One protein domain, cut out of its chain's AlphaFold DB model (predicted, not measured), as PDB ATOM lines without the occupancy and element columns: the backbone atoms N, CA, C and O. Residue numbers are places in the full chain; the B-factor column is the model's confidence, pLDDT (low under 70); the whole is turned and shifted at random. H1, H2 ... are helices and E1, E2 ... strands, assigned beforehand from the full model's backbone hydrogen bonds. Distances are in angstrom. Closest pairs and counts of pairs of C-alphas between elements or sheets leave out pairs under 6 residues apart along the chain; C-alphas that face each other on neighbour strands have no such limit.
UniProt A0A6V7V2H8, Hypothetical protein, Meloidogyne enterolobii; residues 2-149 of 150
ATOM      1  N   LYS A   2     111.333 138.250 129.395       92.88
ATOM      2  CA  LYS A   2     110.827 137.492 128.233       92.88
ATOM      3  C   LYS A   2     109.335 137.134 128.294       92.88
ATOM      4  O   LYS A   2     108.601 137.447 127.369       92.88
ATOM      5  N   VAL A   3     108.867 136.545 129.400       96.38
ATOM      6  CA  VAL A   3     107.448 136.152 129.569       96.38
ATOM      7  C   VAL A   3     106.492 137.340 129.422       96.38
ATOM      8  O   VAL A   3     105.423 137.204 128.839       96.38
ATOM      9  N   TYR A   4     106.877 138.511 129.933       97.06
ATOM     10  CA  TYR A   4     106.094 139.733 129.769       97.06
ATOM     11  C   TYR A   4     106.078 140.174 128.301       97.06
ATOM     12  O   TYR A   4     105.007 140.383 127.743       97.06
ATOM     13  N   GLN A   5     107.247 140.239 127.659       97.62
ATOM     14  CA  GLN A   5     107.363 140.659 126.262       97.62
ATOM     15  C   GLN A   5     106.608 139.722 125.306       97.62
ATOM     16  O   GLN A   5     105.946 140.216 124.400       97.62
ATOM     17  N   GLN A   6     106.626 138.403 125.542       98.50
ATOM     18  CA  GLN A   6     105.877 137.442 124.723       98.50
ATOM     19  C   GLN A   6     104.370 137.713 124.775       98.50
ATOM     20  O   GLN A   6     103.737 137.771 123.733       98.50
ATOM     21  N   LYS A   7     103.806 137.977 125.964       98.56
ATOM     22  CA  LYS A   7     102.376 138.307 126.095       98.56
ATOM     23  C   LYS A   7     101.987 139.552 125.297       98.56
ATOM     24  O   LYS A   7     100.897 139.598 124.740       98.56
ATOM     25  N   ILE A   8     102.868 140.554 125.250       98.31
ATOM     26  CA  ILE A   8     102.640 141.770 124.459       98.31
ATOM     27  C   ILE A   8     102.731 141.466 122.961       98.31
ATOM     28  O   ILE A   8     101.863 141.899 122.210       98.31
ATOM     29  N   VAL A   9     103.729 140.686 122.530       98.50
ATOM     30  CA  VAL A   9     103.849 140.240 121.132       98.50
ATOM     31  C   VAL A   9     102.603 139.469 120.700       98.50
ATOM     32  O   VAL A   9     102.039 139.787 119.658       98.50
ATOM     33  N   ASP A  10     102.134 138.517 121.505       98.38
ATOM     34  CA  ASP A  10     100.951 137.710 121.193       98.38
ATOM     35  C   ASP A  10      99.689 138.580 121.089       98.38
ATOM     36  O   ASP A  10      98.888 138.410 120.171       98.38
ATOM     37  N   ALA A  11      99.535 139.558 121.991       98.50
ATOM     38  CA  ALA A  11      98.417 140.498 121.963       98.50
ATOM     39  C   ALA A  11      98.444 141.402 120.720       98.50
ATOM     40  O   ALA A  11      97.402 141.608 120.101       98.50
ATOM     41  N   ILE A  12      99.621 141.905 120.328       98.50
ATOM     42  CA  ILE A  12      99.778 142.678 119.087       98.50
ATOM     43  C   ILE A  12      99.454 141.787 117.887       98.50
ATOM     44  O   ILE A  12      98.653 142.182 117.050       98.50
ATOM     45  N   ARG A  13      99.992 140.562 117.826       98.44
ATOM     46  CA  ARG A  13      99.811 139.642 116.687       98.44
ATOM     47  C   ARG A  13      98.390 139.121 116.514       98.44
ATOM     48  O   ARG A  13      98.044 138.688 115.419       98.44
ATOM     49  N   ALA A  14      97.557 139.201 117.547       98.25
ATOM     50  CA  ALA A  14      96.126 138.942 117.429       98.25
ATOM     51  C   ALA A  14      95.377 140.019 116.612       98.25
ATOM     52  O   ALA A  14      94.264 139.760 116.158       98.25
ATOM     53  N   ILE A  15      95.966 141.208 116.433       98.44
ATOM     54  CA  ILE A  15      95.362 142.370 115.757       98.44
ATOM     55  C   ILE A  15      96.158 142.747 114.498       98.44
ATOM     56  O   ILE A  15      95.578 142.982 113.443       98.44
ATOM     57  N   ASP A  16      97.482 142.793 114.616       98.44
ATOM     58  CA  ASP A  16      98.434 143.218 113.595       98.44
ATOM     59  C   ASP A  16      99.437 142.083 113.317       98.44
ATOM     60  O   ASP A  16     100.380 141.861 114.097       98.44
ATOM     61  N   PRO A  17      99.231 141.312 112.237       97.31
ATOM     62  CA  PRO A  17      99.946 140.063 112.019       97.31
ATOM     63  C   PRO A  17     101.403 140.245 111.578       97.31
ATOM     64  O   PRO A  17     102.177 139.288 111.691       97.31
ATOM     65  N   ASP A  18     101.797 141.418 111.073       97.81
ATOM     66  CA  ASP A  18     103.037 141.551 110.308       97.81
ATOM     67  C   ASP A  18     103.842 142.840 110.519       97.81
ATOM     68  O   ASP A  18     105.005 142.854 110.115       97.81
ATOM     69  N   ASN A  19     103.359 143.872 111.215       98.44
ATOM     70  CA  ASN A  19     104.224 145.030 111.481       98.44
ATOM     71  C   ASN A  19     105.445 144.676 112.341       98.44
ATOM     72  O   ASN A  19     105.386 143.798 113.205       98.44
ATOM     73  N   LEU A  20     106.559 145.380 112.129       98.38
ATOM     74  CA  LEU A  20     107.780 145.216 112.919       98.38
ATOM     75  C   LEU A  20     107.532 145.558 114.397       98.38
ATOM     76  O   LEU A  20     107.011 146.624 114.713       98.38
ATOM     77  N   ILE A  21     107.970 144.683 115.307       98.75
ATOM     78  CA  ILE A  21     107.981 144.957 116.750       98.75
ATOM     79  C   ILE A  21     109.431 145.030 117.230       98.75
ATOM     80  O   ILE A  21     110.209 144.088 117.048       98.75
ATOM     81  N   LEU A  22     109.780 146.145 117.876       98.62
ATOM     82  CA  LEU A  22     111.078 146.343 118.515       98.62
ATOM     83  C   LEU A  22     111.032 145.889 119.979       98.62
ATOM     84  O   LEU A  22     110.200 146.343 120.763       98.62
ATOM     85  N   ILE A  23     111.935 144.984 120.352       98.50
ATOM     86  CA  ILE A  23     111.968 144.334 121.662       98.50
ATOM     87  C   ILE A  23     113.173 144.837 122.456       98.50
ATOM     88  O   ILE A  23     114.317 144.521 122.134       98.50
ATOM     89  N   GLY A  24     112.914 145.591 123.527       98.12
ATOM     90  CA  GLY A  24     113.953 146.034 124.464       98.12
ATOM     91  C   GLY A  24     114.767 144.870 125.045       98.12
ATOM     92  O   GLY A  24     114.231 143.785 125.297       98.12
ATOM     93  N   THR A  25     116.056 145.099 125.293       98.00
ATOM     94  CA  THR A  25     116.954 144.120 125.930       98.00
ATOM     95  C   THR A  25     117.408 144.599 127.318       98.00
ATOM     96  O   THR A  25     117.212 145.771 127.653       98.00
ATOM     97  N   PRO A  26     117.940 143.723 128.195       96.38
ATOM     98  CA  PRO A  26     118.361 144.138 129.534       96.38
ATOM     99  C   PRO A  26     119.477 145.190 129.496       96.38
ATOM    100  O   PRO A  26     120.172 145.328 128.488       96.38
ATOM    101  N   THR A  27     119.681 145.875 130.627       96.50
ATOM    102  CA  THR A  27     120.777 146.843 130.820       96.50
ATOM    103  C   THR A  27     120.702 147.988 129.809       96.50
ATOM    104  O   THR A  27     121.584 148.125 128.972       96.50
ATOM    105  N   TRP A  28     119.620 148.776 129.859       98.44
ATOM    106  CA  TRP A  28     119.368 149.885 128.920       98.44
ATOM    107  C   TRP A  28     119.528 149.461 127.453       98.44
ATOM    108  O   TRP A  28     120.247 150.090 126.687       98.44
ATOM    109  N   SER A  29     118.900 148.344 127.079       98.50
ATOM    110  CA  SER A  29     118.979 147.780 125.730       98.50
ATOM    111  C   SER A  29     120.401 147.438 125.259       98.50
ATOM    112  O   SER A  29     120.737 147.669 124.107       98.50
ATOM    113  N   GLN A  30     121.258 146.876 126.117       98.62
ATOM    114  CA  GLN A  30     122.622 146.456 125.735       98.62
ATOM    115  C   GLN A  30     122.818 144.934 125.706       98.62
ATOM    116  O   GLN A  30     123.857 144.443 125.257       98.62
ATOM    117  N   GLY A  31     121.847 144.168 126.209       98.25
ATOM    118  CA  GLY A  31     121.921 142.711 126.362       98.25
ATOM    119  C   GLY A  31     121.447 141.908 125.147       98.25
ATOM    120  O   GLY A  31     120.788 140.878 125.324       98.25
ATOM    121  N   VAL A  32     121.719 142.377 123.924       98.38
ATOM    122  CA  VAL A  32     121.291 141.715 122.671       98.38
ATOM    123  C   VAL A  32     121.916 140.331 122.481       98.38
ATOM    124  O   VAL A  32     121.246 139.408 122.024       98.38
ATOM    125  N   ASP A  33     123.163 140.148 122.908       98.44
ATOM    126  CA  ASP A  33     123.880 138.872 122.884       98.44
ATOM    127  C   ASP A  33     123.182 137.809 123.744       98.44
ATOM    128  O   ASP A  33     123.040 136.656 123.340       98.44
ATOM    129  N   THR A  34     122.679 138.204 124.910       97.44
ATOM    130  CA  THR A  34     121.926 137.316 125.797       97.44
ATOM    131  C   THR A  34     120.525 137.053 125.247       97.44
ATOM    132  O   THR A  34     120.095 135.901 125.203       97.44
ATOM    133  N   ALA A  35     119.831 138.090 124.766       97.12
ATOM    134  CA  ALA A  35     118.495 137.953 124.185       97.12
ATOM    135  C   ALA A  35     118.482 137.038 122.944       97.12
ATOM    136  O   ALA A  35     117.537 136.275 122.750       97.12
ATOM    137  N   SER A  36     119.560 137.055 122.155       97.94
ATOM    138  CA  SER A  36     119.713 136.222 120.955       97.94
ATOM    139  C   SER A  36     119.735 134.710 121.223       97.94
ATOM    140  O   SER A  36     119.420 133.925 120.331       97.94
ATOM    141  N   LYS A  37     120.064 134.288 122.453       97.50
ATOM    142  CA  LYS A  37     120.114 132.870 122.860       97.50
ATOM    143  C   LYS A  37     118.756 132.317 123.288       97.50
ATOM    144  O   LYS A  37     118.562 131.108 123.279       97.50
ATOM    145  N   ASP A  38     117.828 133.191 123.671       95.81
ATOM    146  CA  ASP A  38     116.505 132.819 124.175       95.81
ATOM    147  C   ASP A  38     115.423 133.711 123.545       95.81
ATOM    148  O   ASP A  38     114.663 134.405 124.228       95.81
ATOM    149  N   LYS A  39     115.349 133.691 122.208       95.81
ATOM    150  CA  LYS A  39     114.468 134.556 121.407       95.81
ATOM    151  C   LYS A  39     112.977 134.367 121.724       95.81
ATOM    152  O   LYS A  39     112.535 133.291 122.134       95.81
ATOM    153  N   LEU A  40     112.195 135.424 121.526       97.75
ATOM    154  CA  LEU A  40     110.735 135.382 121.519       97.75
ATOM    155  C   LEU A  40     110.256 134.612 120.291       97.75
ATOM    156  O   LEU A  40     110.935 134.561 119.265       97.75
ATOM    157  N   THR A  41     109.073 134.025 120.397       97.12
ATOM    158  CA  THR A  41     108.424 133.350 119.277       97.12
ATOM    159  C   THR A  41     107.535 134.342 118.537       97.12
ATOM    160  O   THR A  41     106.781 135.092 119.152       97.12
ATOM    161  N   GLY A  42     107.625 134.355 117.210       95.31
ATOM    162  CA  GLY A  42     106.849 135.249 116.356       95.31
ATOM    163  C   GLY A  42     107.588 135.582 115.066       95.31
ATOM    164  O   GLY A  42     108.686 135.086 114.815       95.31
ATOM    165  N   LYS A  43     106.972 136.427 114.240       95.69
ATOM    166  CA  LYS A  43     107.566 136.981 113.015       95.69
ATOM    167  C   LYS A  43     107.787 138.481 113.173       95.69
ATOM    168  O   LYS A  43     107.113 139.114 113.989       95.69
ATOM    169  N   ASN A  44     108.695 139.031 112.369       98.19
ATOM    170  CA  ASN A  44     108.980 140.467 112.275       98.19
ATOM    171  C   ASN A  44     109.293 141.083 113.649       98.19
ATOM    172  O   ASN A  44     108.677 142.061 114.067       98.19
ATOM    173  N   LEU A  45     110.223 140.448 114.369       98.50
ATOM    174  CA  LEU A  45     110.729 140.899 115.665       98.50
ATOM    175  C   LEU A  45     112.201 141.291 115.517       98.50
ATOM    176  O   LEU A  45     113.001 140.489 115.032       98.50
ATOM    177  N   CYS A  46     112.560 142.487 115.977       98.50
ATOM    178  CA  CYS A  46     113.950 142.933 116.074       98.50
ATOM    179  C   CYS A  46     114.267 143.346 117.510       98.50
ATOM    180  O   CYS A  46     113.421 143.887 118.219       98.50
ATOM    181  N   TYR A  47     115.492 143.079 117.948       98.69
ATOM    182  CA  TYR A  47     115.950 143.374 119.298       98.69
ATOM    183  C   TYR A  47     116.656 144.718 119.345       98.69
ATOM    184  O   TYR A  47     117.478 145.040 118.489       98.69
ATOM    185  N   VAL A  48     116.322 145.505 120.359       98.75
ATOM    186  CA  VAL A  48     116.838 146.859 120.496       98.75
ATOM    187  C   VAL A  48     118.240 146.829 121.082       98.75
ATOM    188  O   VAL A  48     118.478 146.173 122.106       98.75
ATOM    189  N   LEU A  49     119.130 147.580 120.434       98.94
ATOM    190  CA  LEU A  49     120.437 147.968 120.945       98.94
ATOM    191  C   LEU A  49     120.468 149.486 121.156       98.94
ATOM    192  O   LEU A  49     120.152 150.221 120.225       98.94
ATOM    193  N   HIS A  50     120.887 149.967 122.322       98.94
ATOM    194  CA  HIS A  50     121.187 151.389 122.541       98.94
ATOM    195  C   HIS A  50     122.669 151.583 122.824       98.94
ATOM    196  O   HIS A  50     123.283 150.775 123.524       98.94
ATOM    197  N   PHE A  51     123.249 152.661 122.300       98.94
ATOM    198  CA  PHE A  51     124.632 153.031 122.589       98.94
ATOM    199  C   PHE A  51     124.813 154.547 122.662       98.94
ATOM    200  O   PHE A  51     124.033 155.326 122.133       98.94
ATOM    201  N   TYR A  52     125.896 154.959 123.303       98.81
ATOM    202  CA  TYR A  52     126.322 156.353 123.390       98.81
ATOM    203  C   TYR A  52     127.807 156.352 123.087       98.81
ATOM    204  O   TYR A  52     128.571 155.686 123.790       98.81
ATOM    205  N   ALA A  53     128.185 156.980 121.977       98.75
ATOM    206  CA  ALA A  53     129.445 156.720 121.300       98.75
ATOM    207  C   ALA A  53     130.665 157.011 122.173       98.75
ATOM    208  O   ALA A  53     131.677 156.345 121.998       98.75
ATOM    209  N   ALA A  54     130.597 157.942 123.126       98.50
ATOM    210  CA  ALA A  54     131.720 158.224 124.018       98.50
ATOM    211  C   ALA A  54     131.850 157.204 125.168       98.50
ATOM    212  O   ALA A  54     132.954 156.976 125.656       98.50
ATOM    213  N   SER A  55     130.762 156.529 125.555       98.62
ATOM    214  CA  SER A  55     130.763 155.541 126.650       98.62
ATOM    215  C   SER A  55     130.869 154.092 126.184       98.62
ATOM    216  O   SER A  55     131.447 153.270 126.885       98.62
ATOM    217  N   HIS A  56     130.312 153.773 125.017       98.75
ATOM    218  CA  HIS A  56     130.164 152.404 124.530       98.75
ATOM    219  C   HIS A  56     130.927 152.227 123.218       98.75
ATOM    220  O   HIS A  56     130.685 152.959 122.253       98.75
ATOM    221  N   LYS A  57     131.854 151.266 123.172       98.62
ATOM    222  CA  LYS A  57     132.846 151.114 122.098       98.62
ATOM    223  C   LYS A  57     132.782 149.709 121.484       98.62
ATOM    224  O   LYS A  57     131.704 149.173 121.207       98.62
ATOM    225  N   GLY A  58     133.946 149.119 121.210       98.50
ATOM    226  CA  GLY A  58     134.081 147.816 120.568       98.50
ATOM    227  C   GLY A  58     133.463 146.670 121.365       98.50
ATOM    228  O   GLY A  58     132.965 145.721 120.765       98.50
ATOM    229  N   GLU A  59     133.422 146.762 122.694       98.56
ATOM    230  CA  GLU A  59     132.821 145.743 123.555       98.56
ATOM    231  C   GLU A  59     131.318 145.584 123.306       98.56
ATOM    232  O   GLU A  59     130.816 144.460 123.269       98.56
ATOM    233  N   LEU A  60     130.597 146.685 123.073       98.88
ATOM    234  CA  LEU A  60     129.167 146.626 122.791       98.88
ATOM    235  C   LEU A  60     128.897 146.225 121.332       98.88
ATOM    236  O   LEU A  60     127.977 145.444 121.079       98.88
ATOM    237  N   ARG A  61     129.746 146.649 120.382       98.88
ATOM    238  CA  ARG A  61     129.707 146.138 118.995       98.88
ATOM    239  C   ARG A  61     129.907 144.623 118.944       98.88
ATOM    240  O   ARG A  61     129.176 143.943 118.235       98.88
ATOM    241  N   ALA A  62     130.806 144.065 119.756       98.88
ATOM    242  CA  ALA A  62     131.015 142.617 119.836       98.88
ATOM    243  C   ALA A  62     129.771 141.852 120.336       98.88
ATOM    244  O   ALA A  62     129.479 140.748 119.859       98.88
ATOM    245  N   ARG A  63     128.989 142.436 121.256       98.81
ATOM    246  CA  ARG A  63     127.691 141.864 121.667       98.81
ATOM    247  C   ARG A  63     126.686 141.874 120.519       98.81
ATOM    248  O   ARG A  63     126.011 140.869 120.303       98.81
ATOM    249  N   ALA A  64     126.629 142.965 119.756       98.81
ATOM    250  CA  ALA A  64     125.806 143.036 118.553       98.81
ATOM    251  C   ALA A  64     126.227 141.974 117.524       98.81
ATOM    252  O   ALA A  64     125.381 141.208 117.072       98.81
ATOM    253  N   SER A  65     127.527 141.820 117.245       98.88
ATOM    254  CA  SER A  65     128.042 140.760 116.362       98.88
ATOM    255  C   SER A  65     127.653 139.355 116.827       98.88
ATOM    256  O   SER A  65     127.288 138.519 116.007       98.88
ATOM    257  N   THR A  66     127.674 139.096 118.138       98.81
ATOM    258  CA  THR A  66     127.237 137.807 118.704       98.81
ATOM    259  C   THR A  66     125.753 137.554 118.436       98.81
ATOM    260  O   THR A  66     125.367 136.442 118.082       98.81
ATOM    261  N   ALA A  67     124.908 138.576 118.586       98.69
ATOM    262  CA  ALA A  67     123.482 138.459 118.309       98.69
ATOM    263  C   ALA A  67     123.191 138.260 116.811       98.69
ATOM    264  O   ALA A  67     122.379 137.399 116.467       98.69
ATOM    265  N   LEU A  68     123.893 138.980 115.928       98.75
ATOM    266  CA  LEU A  68     123.800 138.789 114.476       98.75
ATOM    267  C   LEU A  68     124.192 137.362 114.067       98.75
ATOM    268  O   LEU A  68     123.471 136.735 113.300       98.75
ATOM    269  N   ALA A  69     125.273 136.818 114.640       98.62
ATOM    270  CA  ALA A  69     125.713 135.441 114.392       98.62
ATOM    271  C   ALA A  69     124.708 134.373 114.867       98.62
ATOM    272  O   ALA A  69     124.765 133.233 114.417       98.62
ATOM    273  N   ASN A  70     123.777 134.738 115.753       98.44
ATOM    274  CA  ASN A  70     122.669 133.895 116.208       98.44
ATOM    275  C   ASN A  70     121.375 134.138 115.401       98.44
ATOM    276  O   ASN A  70     120.273 133.889 115.911       98.44
ATOM    277  N   ASP A  71     121.475 134.682 114.184       97.50
ATOM    278  CA  ASP A  71     120.350 135.030 113.307       97.50
ATOM    279  C   ASP A  71     119.291 135.874 114.034       97.50
ATOM    280  O   ASP A  71     118.104 135.526 114.117       97.50
ATOM    281  N   THR A  72     119.744 136.953 114.675       98.25
ATOM    282  CA  THR A  72     118.881 137.874 115.423       98.25
ATOM    283  C   THR A  72     118.878 139.234 114.752       98.25
ATOM    284  O   THR A  72     119.923 139.866 114.631       98.25
ATOM    285  N   CYS A  73     117.695 139.710 114.360       98.56
ATOM    286  CA  CYS A  73     117.554 141.081 113.886       98.56
ATOM    287  C   CYS A  73     117.850 142.065 115.024       98.56
ATOM    288  O   CYS A  73     117.309 141.921 116.124       98.56
ATOM    289  N   ILE A  74     118.665 143.078 114.740       98.81
ATOM    290  CA  ILE A  74     118.976 144.181 115.650       98.81
ATOM    291  C   ILE A  74     118.440 145.476 115.045       98.81
ATOM    292  O   ILE A  74     118.535 145.685 113.840       98.81
ATOM    293  N   PHE A  75     117.904 146.352 115.891       98.88
ATOM    294  CA  PHE A  75     117.546 147.720 115.527       98.88
ATOM    295  C   PHE A  75     118.102 148.670 116.588       98.88
ATOM    296  O   PHE A  75     117.825 148.503 117.779       98.88
ATOM    297  N   VAL A  76     118.854 149.691 116.184       98.88
ATOM    298  CA  VAL A  76     119.306 150.734 117.108       98.88
ATOM    299  C   VAL A  76     118.239 151.816 117.191       98.88
ATOM    300  O   VAL A  76     118.218 152.765 116.416       98.88
ATOM    301  N   SER A  77     117.294 151.675 118.117       98.81
ATOM    302  CA  SER A  77     116.192 152.646 118.202       98.81
ATOM    303  C   SER A  77     116.606 153.957 118.873       98.81
ATOM    304  O   SER A  77     115.804 154.882 118.918       98.81
ATOM    305  N   GLU A  78     117.822 154.009 119.420       98.81
ATOM    306  CA  GLU A  78     118.411 155.178 120.058       98.81
ATOM    307  C   GLU A  78     119.940 155.068 120.038       98.81
ATOM    308  O   GLU A  78     120.501 154.035 120.423       98.81
ATOM    309  N   TYR A  79     120.618 156.141 119.629       98.88
ATOM    310  CA  TYR A  79     122.031 156.339 119.927       98.88
ATOM    311  C   TYR A  79     122.396 157.809 120.134       98.88
ATOM    312  O   TYR A  79     121.860 158.685 119.454       98.88
ATOM    313  N   GLY A  80     123.368 158.076 121.005       98.69
ATOM    314  CA  GLY A  80     123.965 159.405 121.174       98.69
ATOM    315  C   GLY A  80     125.409 159.479 120.674       98.69
ATOM    316  O   GLY A  80     126.142 158.490 120.688       98.69
ATOM    317  N   THR A  81     125.856 160.672 120.277       98.81
ATOM    318  CA  THR A  81     127.251 160.934 119.857       98.81
ATOM    319  C   THR A  81     128.187 161.262 121.031       98.81
ATOM    320  O   THR A  81     129.357 161.573 120.820       98.81
ATOM    321  N   VAL A  82     127.663 161.258 122.259       98.75
ATOM    322  CA  VAL A  82     128.323 161.708 123.500       98.75
ATOM    323  C   VAL A  82     128.325 160.590 124.555       98.75
ATOM    324  O   VAL A  82     128.237 159.415 124.186       98.75
ATOM    325  N   ASN A  83     128.485 160.911 125.846       98.38
ATOM    326  CA  ASN A  83     128.428 159.928 126.933       98.38
ATOM    327  C   ASN A  83     126.990 159.485 127.240       98.38
ATOM    328  O   ASN A  83     126.028 160.160 126.891       98.38
ATOM    329  N   ALA A  84     126.849 158.351 127.928       98.19
ATOM    330  CA  ALA A  84     125.566 157.728 128.262       98.19
ATOM    331  C   ALA A  84     124.667 158.546 129.207       98.19
ATOM    332  O   ALA A  84     123.509 158.190 129.395       98.19
ATOM    333  N   ASP A  85     125.179 159.624 129.801       97.81
ATOM    334  CA  ASP A  85     124.388 160.591 130.569       97.81
ATOM    335  C   ASP A  85     123.710 161.660 129.685       97.81
ATOM    336  O   ASP A  85     123.057 162.558 130.214       97.81
ATOM    337  N   GLY A  86     123.860 161.568 128.356       97.62
ATOM    338  CA  GLY A  86     123.323 162.526 127.385       97.62
ATOM    339  C   GLY A  86     124.188 163.776 127.209       97.62
ATOM    340  O   GLY A  86     123.829 164.682 126.456       97.62
ATOM    341  N   ASN A  87     125.347 163.846 127.871       97.94
ATOM    342  CA  ASN A  87     126.165 165.049 127.906       97.94
ATOM    343  C   ASN A  87     127.653 164.778 127.620       97.94
ATOM    344  O   ASN A  87     128.086 163.665 127.310       97.94
ATOM    345  N   GLY A  88     128.454 165.840 127.681       97.38
ATOM    346  CA  GLY A  88     129.865 165.827 127.320       97.38
ATOM    347  C   GLY A  88     130.103 166.149 125.846       97.38
ATOM    348  O   GLY A  88     129.195 166.510 125.100       97.38
ATOM    349  N   ALA A  89     131.366 166.065 125.438       98.00
ATOM    350  CA  ALA A  89     131.764 166.357 124.068       98.00
ATOM    351  C   ALA A  89     131.390 165.214 123.113       98.00
ATOM    352  O   ALA A  89     131.352 164.044 123.494       98.00
ATOM    353  N   VAL A  90     131.166 165.575 121.851       98.62
ATOM    354  CA  VAL A  90     130.985 164.624 120.751       98.62
ATOM    355  C   VAL A  90     132.251 163.789 120.568       98.62
ATOM    356  O   VAL A  90     133.338 164.336 120.389       98.62
ATOM    357  N   ASP A  91     132.096 162.468 120.553       98.69
ATOM    358  CA  ASP A  91     133.142 161.529 120.152       98.69
ATOM    359  C   ASP A  91     132.910 161.108 118.697       98.69
ATOM    360  O   ASP A  91     132.287 160.085 118.393       98.69
ATOM    361  N   GLU A  92     133.367 161.953 117.774       98.44
ATOM    362  CA  GLU A  92     133.152 161.767 116.337       98.44
ATOM    363  C   GLU A  92     133.817 160.488 115.809       98.44
ATOM    364  O   GLU A  92     133.228 159.781 114.992       98.44
ATOM    365  N   GLY A  93     135.018 160.162 116.300       98.50
ATOM    366  CA  GLY A  93     135.752 158.966 115.885       98.50
ATOM    367  C   GLY A  93     134.970 157.697 116.200       98.50
ATOM    368  O   GLY A  93     134.679 156.902 115.307       98.50
ATOM    369  N   SER A  94     134.533 157.549 117.453       98.75
ATOM    370  CA  SER A  94     133.730 156.396 117.846       98.75
ATOM    371  C   SER A  94     132.344 156.394 117.206       98.75
ATOM    372  O   SER A  94     131.813 155.324 116.920       98.75
ATOM    373  N   THR A  95     131.745 157.565 116.972       98.75
ATOM    374  CA  THR A  95     130.459 157.674 116.263       98.75
ATOM    375  C   THR A  95     130.577 157.114 114.843       98.75
ATOM    376  O   THR A  95     129.768 156.280 114.443       98.75
ATOM    377  N   LYS A  96     131.637 157.477 114.110       98.50
ATOM    378  CA  LYS A  96     131.912 156.962 112.758       98.50
ATOM    379  C   LYS A  96     132.198 155.460 112.735       98.50
ATOM    380  O   LYS A  96     131.761 154.774 111.816       98.50
ATOM    381  N   GLU A  97     132.892 154.929 113.743       98.75
ATOM    382  CA  GLU A  97     133.072 153.477 113.889       98.75
ATOM    383  C   GLU A  97     131.738 152.746 114.079       98.75
ATOM    384  O   GLU A  97     131.542 151.666 113.519       98.75
ATOM    385  N   TRP A  98     130.825 153.325 114.865       98.81
ATOM    386  CA  TRP A  98     129.481 152.785 115.035       98.81
ATOM    387  C   TRP A  98     128.691 152.822 113.734       98.81
ATOM    388  O   TRP A  98     128.189 151.781 113.334       98.81
ATOM    389  N   TRP A  99     128.621 153.961 113.047       98.75
ATOM    390  CA  TRP A  99     127.909 154.058 111.768       98.75
ATOM    391  C   TRP A  99     128.422 153.059 110.743       98.75
ATOM    392  O   TRP A  99     127.634 152.282 110.218       98.75
ATOM    393  N   LYS A 100     129.747 152.963 110.577       98.62
ATOM    394  CA  LYS A 100     130.356 151.957 109.705       98.62
ATOM    395  C   LYS A 100     129.905 150.538 110.067       98.62
ATOM    396  O   LYS A 100     129.487 149.792 109.192       98.62
ATOM    397  N   PHE A 101     129.970 150.170 111.349       98.81
ATOM    398  CA  PHE A 101     129.526 148.854 111.810       98.81
ATOM    399  C   PHE A 101     128.041 148.603 111.511       98.81
ATOM    400  O   PHE A 101     127.672 147.503 111.102       98.81
ATOM    401  N   LEU A 102     127.183 149.599 111.729       98.75
ATOM    402  CA  LEU A 102     125.743 149.474 111.517       98.75
ATOM    403  C   LEU A 102     125.412 149.348 110.028       98.75
ATOM    404  O   LEU A 102     124.655 148.450 109.664       98.75
ATOM    405  N   ASP A 103     126.036 150.164 109.178       98.50
ATOM    406  CA  ASP A 103     125.858 150.132 107.725       98.50
ATOM    407  C   ASP A 103     126.355 148.800 107.132       98.50
ATOM    408  O   ASP A 103     125.635 148.155 106.373       98.50
ATOM    409  N   GLU A 104     127.540 148.321 107.540       98.44
ATOM    410  CA  GLU A 104     128.096 147.029 107.097       98.44
ATOM    411  C   GLU A 104     127.193 145.835 107.455       98.44
ATOM    412  O   GLU A 104     127.196 144.821 106.757       98.44
ATOM    413  N   ASN A 105     126.409 145.952 108.531       98.56
ATOM    414  CA  ASN A 105     125.499 144.907 109.002       98.56
ATOM    415  C   ASN A 105     124.022 145.192 108.676       98.56
ATOM    416  O   ASN A 105     123.154 144.441 109.121       98.56
ATOM    417  N   ASN A 106     123.723 146.233 107.890       98.31
ATOM    418  CA  ASN A 106     122.365 146.660 107.529       98.31
ATOM    419  C   ASN A 106     121.441 146.889 108.744       98.31
ATOM    420  O   ASN A 106     120.255 146.550 108.717       98.31
ATOM    421  N   ILE A 107     121.978 147.448 109.829       98.81
ATOM    422  CA  ILE A 107     121.224 147.763 111.045       98.81
ATOM    423  C   ILE A 107     120.702 149.192 110.943       98.81
ATOM    424  O   ILE A 107     121.477 150.135 110.838       98.81
ATOM    425  N   SER A 108     119.385 149.372 111.040       98.69
ATOM    426  CA  SER A 108     118.785 150.706 111.142       98.69
ATOM    427  C   SER A 108     119.120 151.375 112.478       98.69
ATOM    428  O   SER A 108     119.143 150.706 113.517       98.69
ATOM    429  N   TYR A 109     119.330 152.694 112.461       98.62
ATOM    430  CA  TYR A 109     119.645 153.488 113.649       98.62
ATOM    431  C   TYR A 109     118.915 154.832 113.698       98.62
ATOM    432  O   TYR A 109     118.678 155.464 112.671       98.62
ATOM    433  N   VAL A 110     118.582 155.285 114.910       98.62
ATOM    434  CA  VAL A 110     117.888 156.558 115.169       98.62
ATOM    435  C   VAL A 110     118.646 157.348 116.235       98.62
ATOM    436  O   VAL A 110     118.912 156.833 117.318       98.62
ATOM    437  N   ASN A 111     119.025 158.590 115.925       98.62
ATOM    438  CA  ASN A 111     119.793 159.438 116.838       98.62
ATOM    439  C   ASN A 111     118.912 160.070 117.929       98.62
ATOM    440  O   ASN A 111     117.831 160.584 117.645       98.62
ATOM    441  N   TRP A 112     119.431 160.082 119.155       98.56
ATOM    442  CA  TRP A 112     118.974 160.920 120.256       98.56
ATOM    443  C   TRP A 112     119.728 162.264 120.238       98.56
ATOM    444  O   TRP A 112     120.957 162.256 120.308       98.56
ATOM    445  N   ALA A 113     119.068 163.423 120.155       97.44
ATOM    446  CA  ALA A 113     117.637 163.633 119.897       97.44
ATOM    447  C   ALA A 113     117.355 164.987 119.229       97.44
ATOM    448  O   ALA A 113     118.136 165.937 119.321       97.44
ATOM    449  N   ILE A 114     116.177 165.108 118.603       96.81
ATOM    450  CA  ILE A 114     115.638 166.399 118.157       96.81
ATOM    451  C   ILE A 114     115.069 167.148 119.368       96.81
ATOM    452  O   ILE A 114     113.869 167.136 119.632       96.81
ATOM    453  N   GLU A 115     115.954 167.805 120.109       96.69
ATOM    454  CA  GLU A 115     115.623 168.670 121.240       96.69
ATOM    455  C   GLU A 115     116.580 169.865 121.319       96.69
ATOM    456  O   GLU A 115     117.572 169.927 120.591       96.69
ATOM    457  N   ASN A 116     116.269 170.823 122.195       97.50
ATOM    458  CA  ASN A 116     117.060 172.035 122.419       97.50
ATOM    459  C   ASN A 116     117.510 172.197 123.883       97.50
ATOM    460  O   ASN A 116     117.738 173.321 124.340       97.50
ATOM    461  N   LYS A 117     117.593 171.091 124.632       98.00
ATOM    462  CA  LYS A 117     118.155 171.078 125.983       98.00
ATOM    463  C   LYS A 117     119.635 171.464 125.929       98.00
ATOM    464  O   LYS A 117     120.325 171.181 124.954       98.00
ATOM    465  N   ASP A 118     120.117 172.134 126.971       97.81
ATOM    466  CA  ASP A 118     121.530 172.505 127.084       97.81
ATOM    467  C   ASP A 118     122.378 171.294 127.510       97.81
ATOM    468  O   ASP A 118     122.762 171.149 128.671       97.81
ATOM    469  N   GLU A 119     122.585 170.365 126.574       97.81
ATOM    470  CA  GLU A 119     123.392 169.156 126.750       97.81
ATOM    471  C   GLU A 119     124.052 168.702 125.442       97.81
ATOM    472  O   GLU A 119     123.642 169.076 124.343       97.81
ATOM    473  N   GLY A 120     125.090 167.874 125.566       97.75
ATOM    474  CA  GLY A 120     125.900 167.425 124.435       97.75
ATOM    475  C   GLY A 120     125.155 166.627 123.357       97.75
ATOM    476  O   GLY A 120     125.539 166.716 122.190       97.75
ATOM    477  N   ALA A 121     124.122 165.855 123.715       98.12
ATOM    478  CA  ALA A 121     123.371 165.018 122.772       98.12
ATOM    479  C   ALA A 121     122.291 165.774 121.977       98.12
ATOM    480  O   ALA A 121     121.820 165.275 120.957       98.12
ATOM    481  N   ALA A 122     121.889 166.968 122.422       98.38
ATOM    482  CA  ALA A 122     120.822 167.719 121.774       98.38
ATOM    483  C   ALA A 122     121.221 168.096 120.343       98.38
ATOM    484  O   ALA A 122     122.287 168.673 120.128       98.38
ATOM    485  N   ALA A 123     120.368 167.829 119.349       98.12
ATOM    486  CA  ALA A 123     120.640 168.224 117.968       98.12
ATOM    487  C   ALA A 123     120.552 169.747 117.757       98.12
ATOM    488  O   ALA A 123     121.186 170.276 116.841       98.12
ATOM    489  N   LEU A 124     119.784 170.462 118.590       98.50
ATOM    490  CA  LEU A 124     119.501 171.891 118.441       98.50
ATOM    491  C   LEU A 124     120.076 172.701 119.607       98.50
ATOM    492  O   LEU A 124     120.044 172.287 120.760       98.50
ATOM    493  N   LYS A 125     120.558 173.912 119.325       98.44
ATOM    494  CA  LYS A 125     121.025 174.857 120.348       98.44
ATOM    495  C   LYS A 125     119.864 175.308 121.251       98.44
ATOM    496  O   LYS A 125     118.742 175.456 120.741       98.44
ATOM    497  N   PRO A 126     120.114 175.649 122.529       98.19
ATOM    498  CA  PRO A 126     119.107 176.228 123.413       98.19
ATOM    499  C   PRO A 126     118.331 177.402 122.797       98.19
ATOM    500  O   PRO A 126     118.864 178.230 122.050       98.19
ATOM    501  N   GLY A 127     117.026 177.440 123.076       97.38
ATOM    502  CA  GLY A 127     116.102 178.451 122.552       97.38
ATOM    503  C   GLY A 127     115.675 178.259 121.090       97.38
ATOM    504  O   GLY A 127     115.056 179.159 120.527       97.38
ATOM    505  N   THR A 128     116.002 177.127 120.452       97.88
ATOM    506  CA  THR A 128     115.538 176.843 119.078       97.88
ATOM    507  C   THR A 128     114.037 176.605 119.082       97.88
ATOM    508  O   THR A 128     113.553 175.774 119.845       97.88
ATOM    509  N   GLN A 129     113.304 177.320 118.234       96.88
ATOM    510  CA  GLN A 129     111.862 177.147 118.066       96.88
ATOM    511  C   GLN A 129     111.551 176.117 116.976       96.88
ATOM    512  O   GLN A 129     112.355 175.897 116.072       96.88
ATOM    513  N   ALA A 130     110.349 175.533 117.007       94.69
ATOM    514  CA  ALA A 130     109.913 174.556 116.003       94.69
ATOM    515  C   ALA A 130     109.945 175.111 114.563       94.69
ATOM    516  O   ALA A 130     110.256 174.387 113.625       94.69
ATOM    517  N   SER A 131     109.694 176.412 114.384       96.50
ATOM    518  CA  SER A 131     109.791 177.086 113.081       96.50
ATOM    519  C   SER A 131     111.222 177.210 112.545       96.50
ATOM    520  O   SER A 131     111.409 177.614 111.403       96.50
ATOM    521  N   GLN A 132     112.228 176.898 113.364       95.94
ATOM    522  CA  GLN A 132     113.649 176.996 113.032       95.94
ATOM    523  C   GLN A 132     114.300 175.616 112.856       95.94
ATOM    524  O   GLN A 132     115.524 175.523 112.754       95.94
ATOM    525  N   LEU A 133     113.505 174.540 112.838       92.06
ATOM    526  CA  LEU A 133     113.995 173.213 112.475       92.06
ATOM    527  C   LEU A 133     114.567 173.247 111.050       92.06
ATOM    528  O   LEU A 133     113.951 173.797 110.140       92.06
ATOM    529  N   GLY A 134     115.755 172.667 110.867       87.31
ATOM    530  CA  GLY A 134     116.461 172.645 109.580       87.31
ATOM    531  C   GLY A 134     117.344 173.864 109.284       87.31
ATOM    532  O   GLY A 134     117.973 173.895 108.233       87.31
ATOM    533  N   VAL A 135     117.425 174.848 110.189       95.81
ATOM    534  CA  VAL A 135     118.378 175.966 110.083       95.81
ATOM    535  C   VAL A 135     119.736 175.532 110.644       95.81
ATOM    536  O   VAL A 135     119.842 175.228 111.833       95.81
ATOM    537  N   ASP A 136     120.780 175.528 109.816       96.56
ATOM    538  CA  ASP A 136     122.090 174.953 110.166       96.56
ATOM    539  C   ASP A 136     122.763 175.667 111.336       96.56
ATOM    540  O   ASP A 136     123.354 175.033 112.209       96.56
ATOM    541  N   GLU A 137     122.576 176.979 111.458       97.56
ATOM    542  CA  GLU A 137     123.095 177.755 112.581       97.56
ATOM    543  C   GLU A 137     122.426 177.386 113.911       97.56
ATOM    544  O   GLU A 137     122.952 177.730 114.976       97.56
ATOM    545  N   ARG A 138     121.279 176.698 113.881       98.00
ATOM    546  CA  ARG A 138     120.596 176.182 115.074       98.00
ATOM    547  C   ARG A 138     121.070 174.790 115.473       98.00
ATOM    548  O   ARG A 138     120.737 174.382 116.580       98.00
ATOM    549  N   LEU A 139     121.851 174.094 114.651       98.12
ATOM    550  CA  LEU A 139     122.383 172.778 114.994       98.12
ATOM    551  C   LEU A 139     123.537 172.893 115.995       98.12
ATOM    552  O   LEU A 139     124.370 173.799 115.917       98.12
ATOM    553  N   THR A 140     123.596 171.968 116.948       98.38
ATOM    554  CA  THR A 140     124.784 171.762 117.791       98.38
ATOM    555  C   THR A 140     125.866 171.014 117.010       98.38
ATOM    556  O   THR A 140     125.663 170.610 115.862       98.38
ATOM    557  N   THR A 141     127.017 170.771 117.637       98.06
ATOM    558  CA  THR A 141     128.039 169.873 117.079       98.06
ATOM    559  C   THR A 141     127.483 168.466 116.838       98.06
ATOM    560  O   THR A 141     127.745 167.895 115.783       98.06
ATOM    561  N   SER A 142     126.679 167.928 117.766       98.38
ATOM    562  CA  SER A 142     126.040 166.613 117.608       98.38
ATOM    563  C   SER A 142     125.050 166.617 116.441       98.38
ATOM    564  O   SER A 142     125.173 165.806 115.525       98.38
ATOM    565  N   GLY A 143     124.146 167.604 116.398       98.00
ATOM    566  CA  GLY A 143     123.163 167.728 115.318       98.00
ATOM    567  C   GLY A 143     123.804 167.912 113.942       98.00
ATOM    568  O   GLY A 143     123.364 167.311 112.964       98.00
ATOM    569  N   SER A 144     124.884 168.694 113.869       97.75
ATOM    570  CA  SER A 144     125.638 168.913 112.629       97.75
ATOM    571  C   SER A 144     126.338 167.638 112.162       97.75
ATOM    572  O   SER A 144     126.331 167.339 110.971       97.75
ATOM    573  N   LEU A 145     126.923 166.868 113.085       97.88
ATOM    574  CA  LEU A 145     127.551 165.588 112.770       97.88
ATOM    575  C   LEU A 145     126.518 164.595 112.217       97.88
ATOM    576  O   LEU A 145     126.730 164.030 111.148       97.88
ATOM    577  N   VAL A 146     125.387 164.427 112.906       97.75
ATOM    578  CA  VAL A 146     124.332 163.475 112.524       97.75
ATOM    579  C   VAL A 146     123.665 163.857 111.202       97.75
ATOM    580  O   VAL A 146     123.379 162.977 110.399       97.75
ATOM    581  N   LYS A 147     123.450 165.152 110.930       96.00
ATOM    582  CA  LYS A 147     122.880 165.610 109.650       96.00
ATOM    583  C   LYS A 147     123.738 165.187 108.447       96.00
ATOM    584  O   LYS A 147     123.184 164.863 107.403       96.00
ATOM    585  N   ASN A 148     125.062 165.194 108.603       94.56
ATOM    586  CA  ASN A 148     126.030 164.974 107.523       94.56
ATOM    587  C   ASN A 148     126.476 163.507 107.375       94.56
ATOM    588  O   ASN A 148     127.505 163.241 106.757       94.56
ATOM    589  N   ILE A 149     125.760 162.557 107.986       88.50
ATOM    590  CA  ILE A 149     126.014 161.121 107.788       88.50
ATOM    591  C   ILE A 149     125.577 160.636 106.391       88.50
ATOM    592  O   ILE A 149     126.112 159.647 105.894       88.50
TER     593      ILE A 149
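This is residues 2 to 149 of the 150 residues of the protein "Hypothetical protein" of Meloidogyne enterolobii (UniProt A0A6V7V2H8). A strongly twisted sheet of four parallel strands, curled like part of a barrel, has the helices H4 and H5 side by side over one face and the short helix H2 on the opposite face. H1 packs on the edge strand E1 at one end of the longest axis; H6 and the long stretch of residues 112 to 140, with no named element, lie at the other end, past E4. The printed part has 148 residues, with six named helices and four named strands in the order H1 E1 H2 H3 E2 H4 E3 H5 E4 H6; across the sheet the strands run E1 E2 E3 E4. The class is mixed, helices and strands, with 73 residues in named elements, under half of those printed. The whole is compact, with a radius of gyration of the C-alphas of 16.8 A and spans of 47 by 35 by 25 A.

The sheet has E1, residues 21 to 23, and E4, residues 109 to 111, as edge strands, and E2, residues 45 to 52, and E3, residues 74 to 80, as inner strands. From edge to edge the strands' lines turn by 73 degrees and the way across the sheet by 98 degrees. The pairing is staggered: E2 pairs with E1 over residues 45 to 47 and with E3 over residues 47 to 52. E1 and E2 are parallel at 52 degrees, with N 23 and O 46 within hydrogen-bond range at 2.8 A. E2 and E3 are parallel at 23 degrees, with N 75 and O 47 at 2.9 A. E3 and E4 are parallel at 18 degrees, with N 110 and O 76 at 3.0 A. H5, residues 92 to 104, is on the sheet over E3 at a height of 10.3 A, along the strands, at 15 degrees to E3 on the local plane. H4, residues 58 to 69, is on the same face at a height of 10.1 A, over E3 and only just over E2, where 3 of its 12 C-alphas fall; it runs along the strands, at 1 degree to E3 on the local plane. H4 and H5 are close but not clearly touching, at a shallow tilt of 7 degrees, the same way; their closest C-alphas, of Arg 61 and Phe 101, are 7.7 A apart. H2, residues 26 to 29, is on the opposite face at a height of 6.5 A, only just over none of the strands, with 2 of its 4 C-alphas on E2. H3, residues 32 to 35, only grazes the sheet; it touches H4, which touches it with residues 63 to 67 alone, and their closest C-alphas, of Asp 33 and Ala 67, are 4.6 A apart. H1, residues 2 to 13, is on the sheet, and its closest C-alpha pair with E1 is that of Gln 5 and Ile 23, 7.5 A. H6, residues 141 to 147, only grazes the sheet; it is close to but not clearly touching H5, with the C-alphas of Glu 92 and Leu 145 closest at 7.7 A. E1, H2 H3, E2; E2, H4, E3; and E3, H5, E4 are strand-helix-strand units, two parallel neighbour strands with helices between, each with a right-handed crossover. Every O i to N i+4 pair is within hydrogen-bond range in H1, H4, H5 and H6; H2 and H3 are too short for one.

E2 is 23.3 A from first to last C-alpha, E3 16.9 A, H5 18.1 A, H4 16.2 A, H1 16.1 A and H6 10.0 A. H1 begins at C-alpha 2 (110.827, 137.492, 128.233), E2 ends at C-alpha 52 (126.322, 156.353, 123.390), and H6 ends at C-alpha 147 (122.880, 165.610, 109.650).

The C-alphas farthest apart, of Val 3 and Glu 137, are 47.6 A apart. The printed part has no cut. The links from E3 to H5, 11 residues, and from E4 to H6, 29 residues, are long. The mean pLDDT of the printed part is 97.9, and no printed residue is under 70.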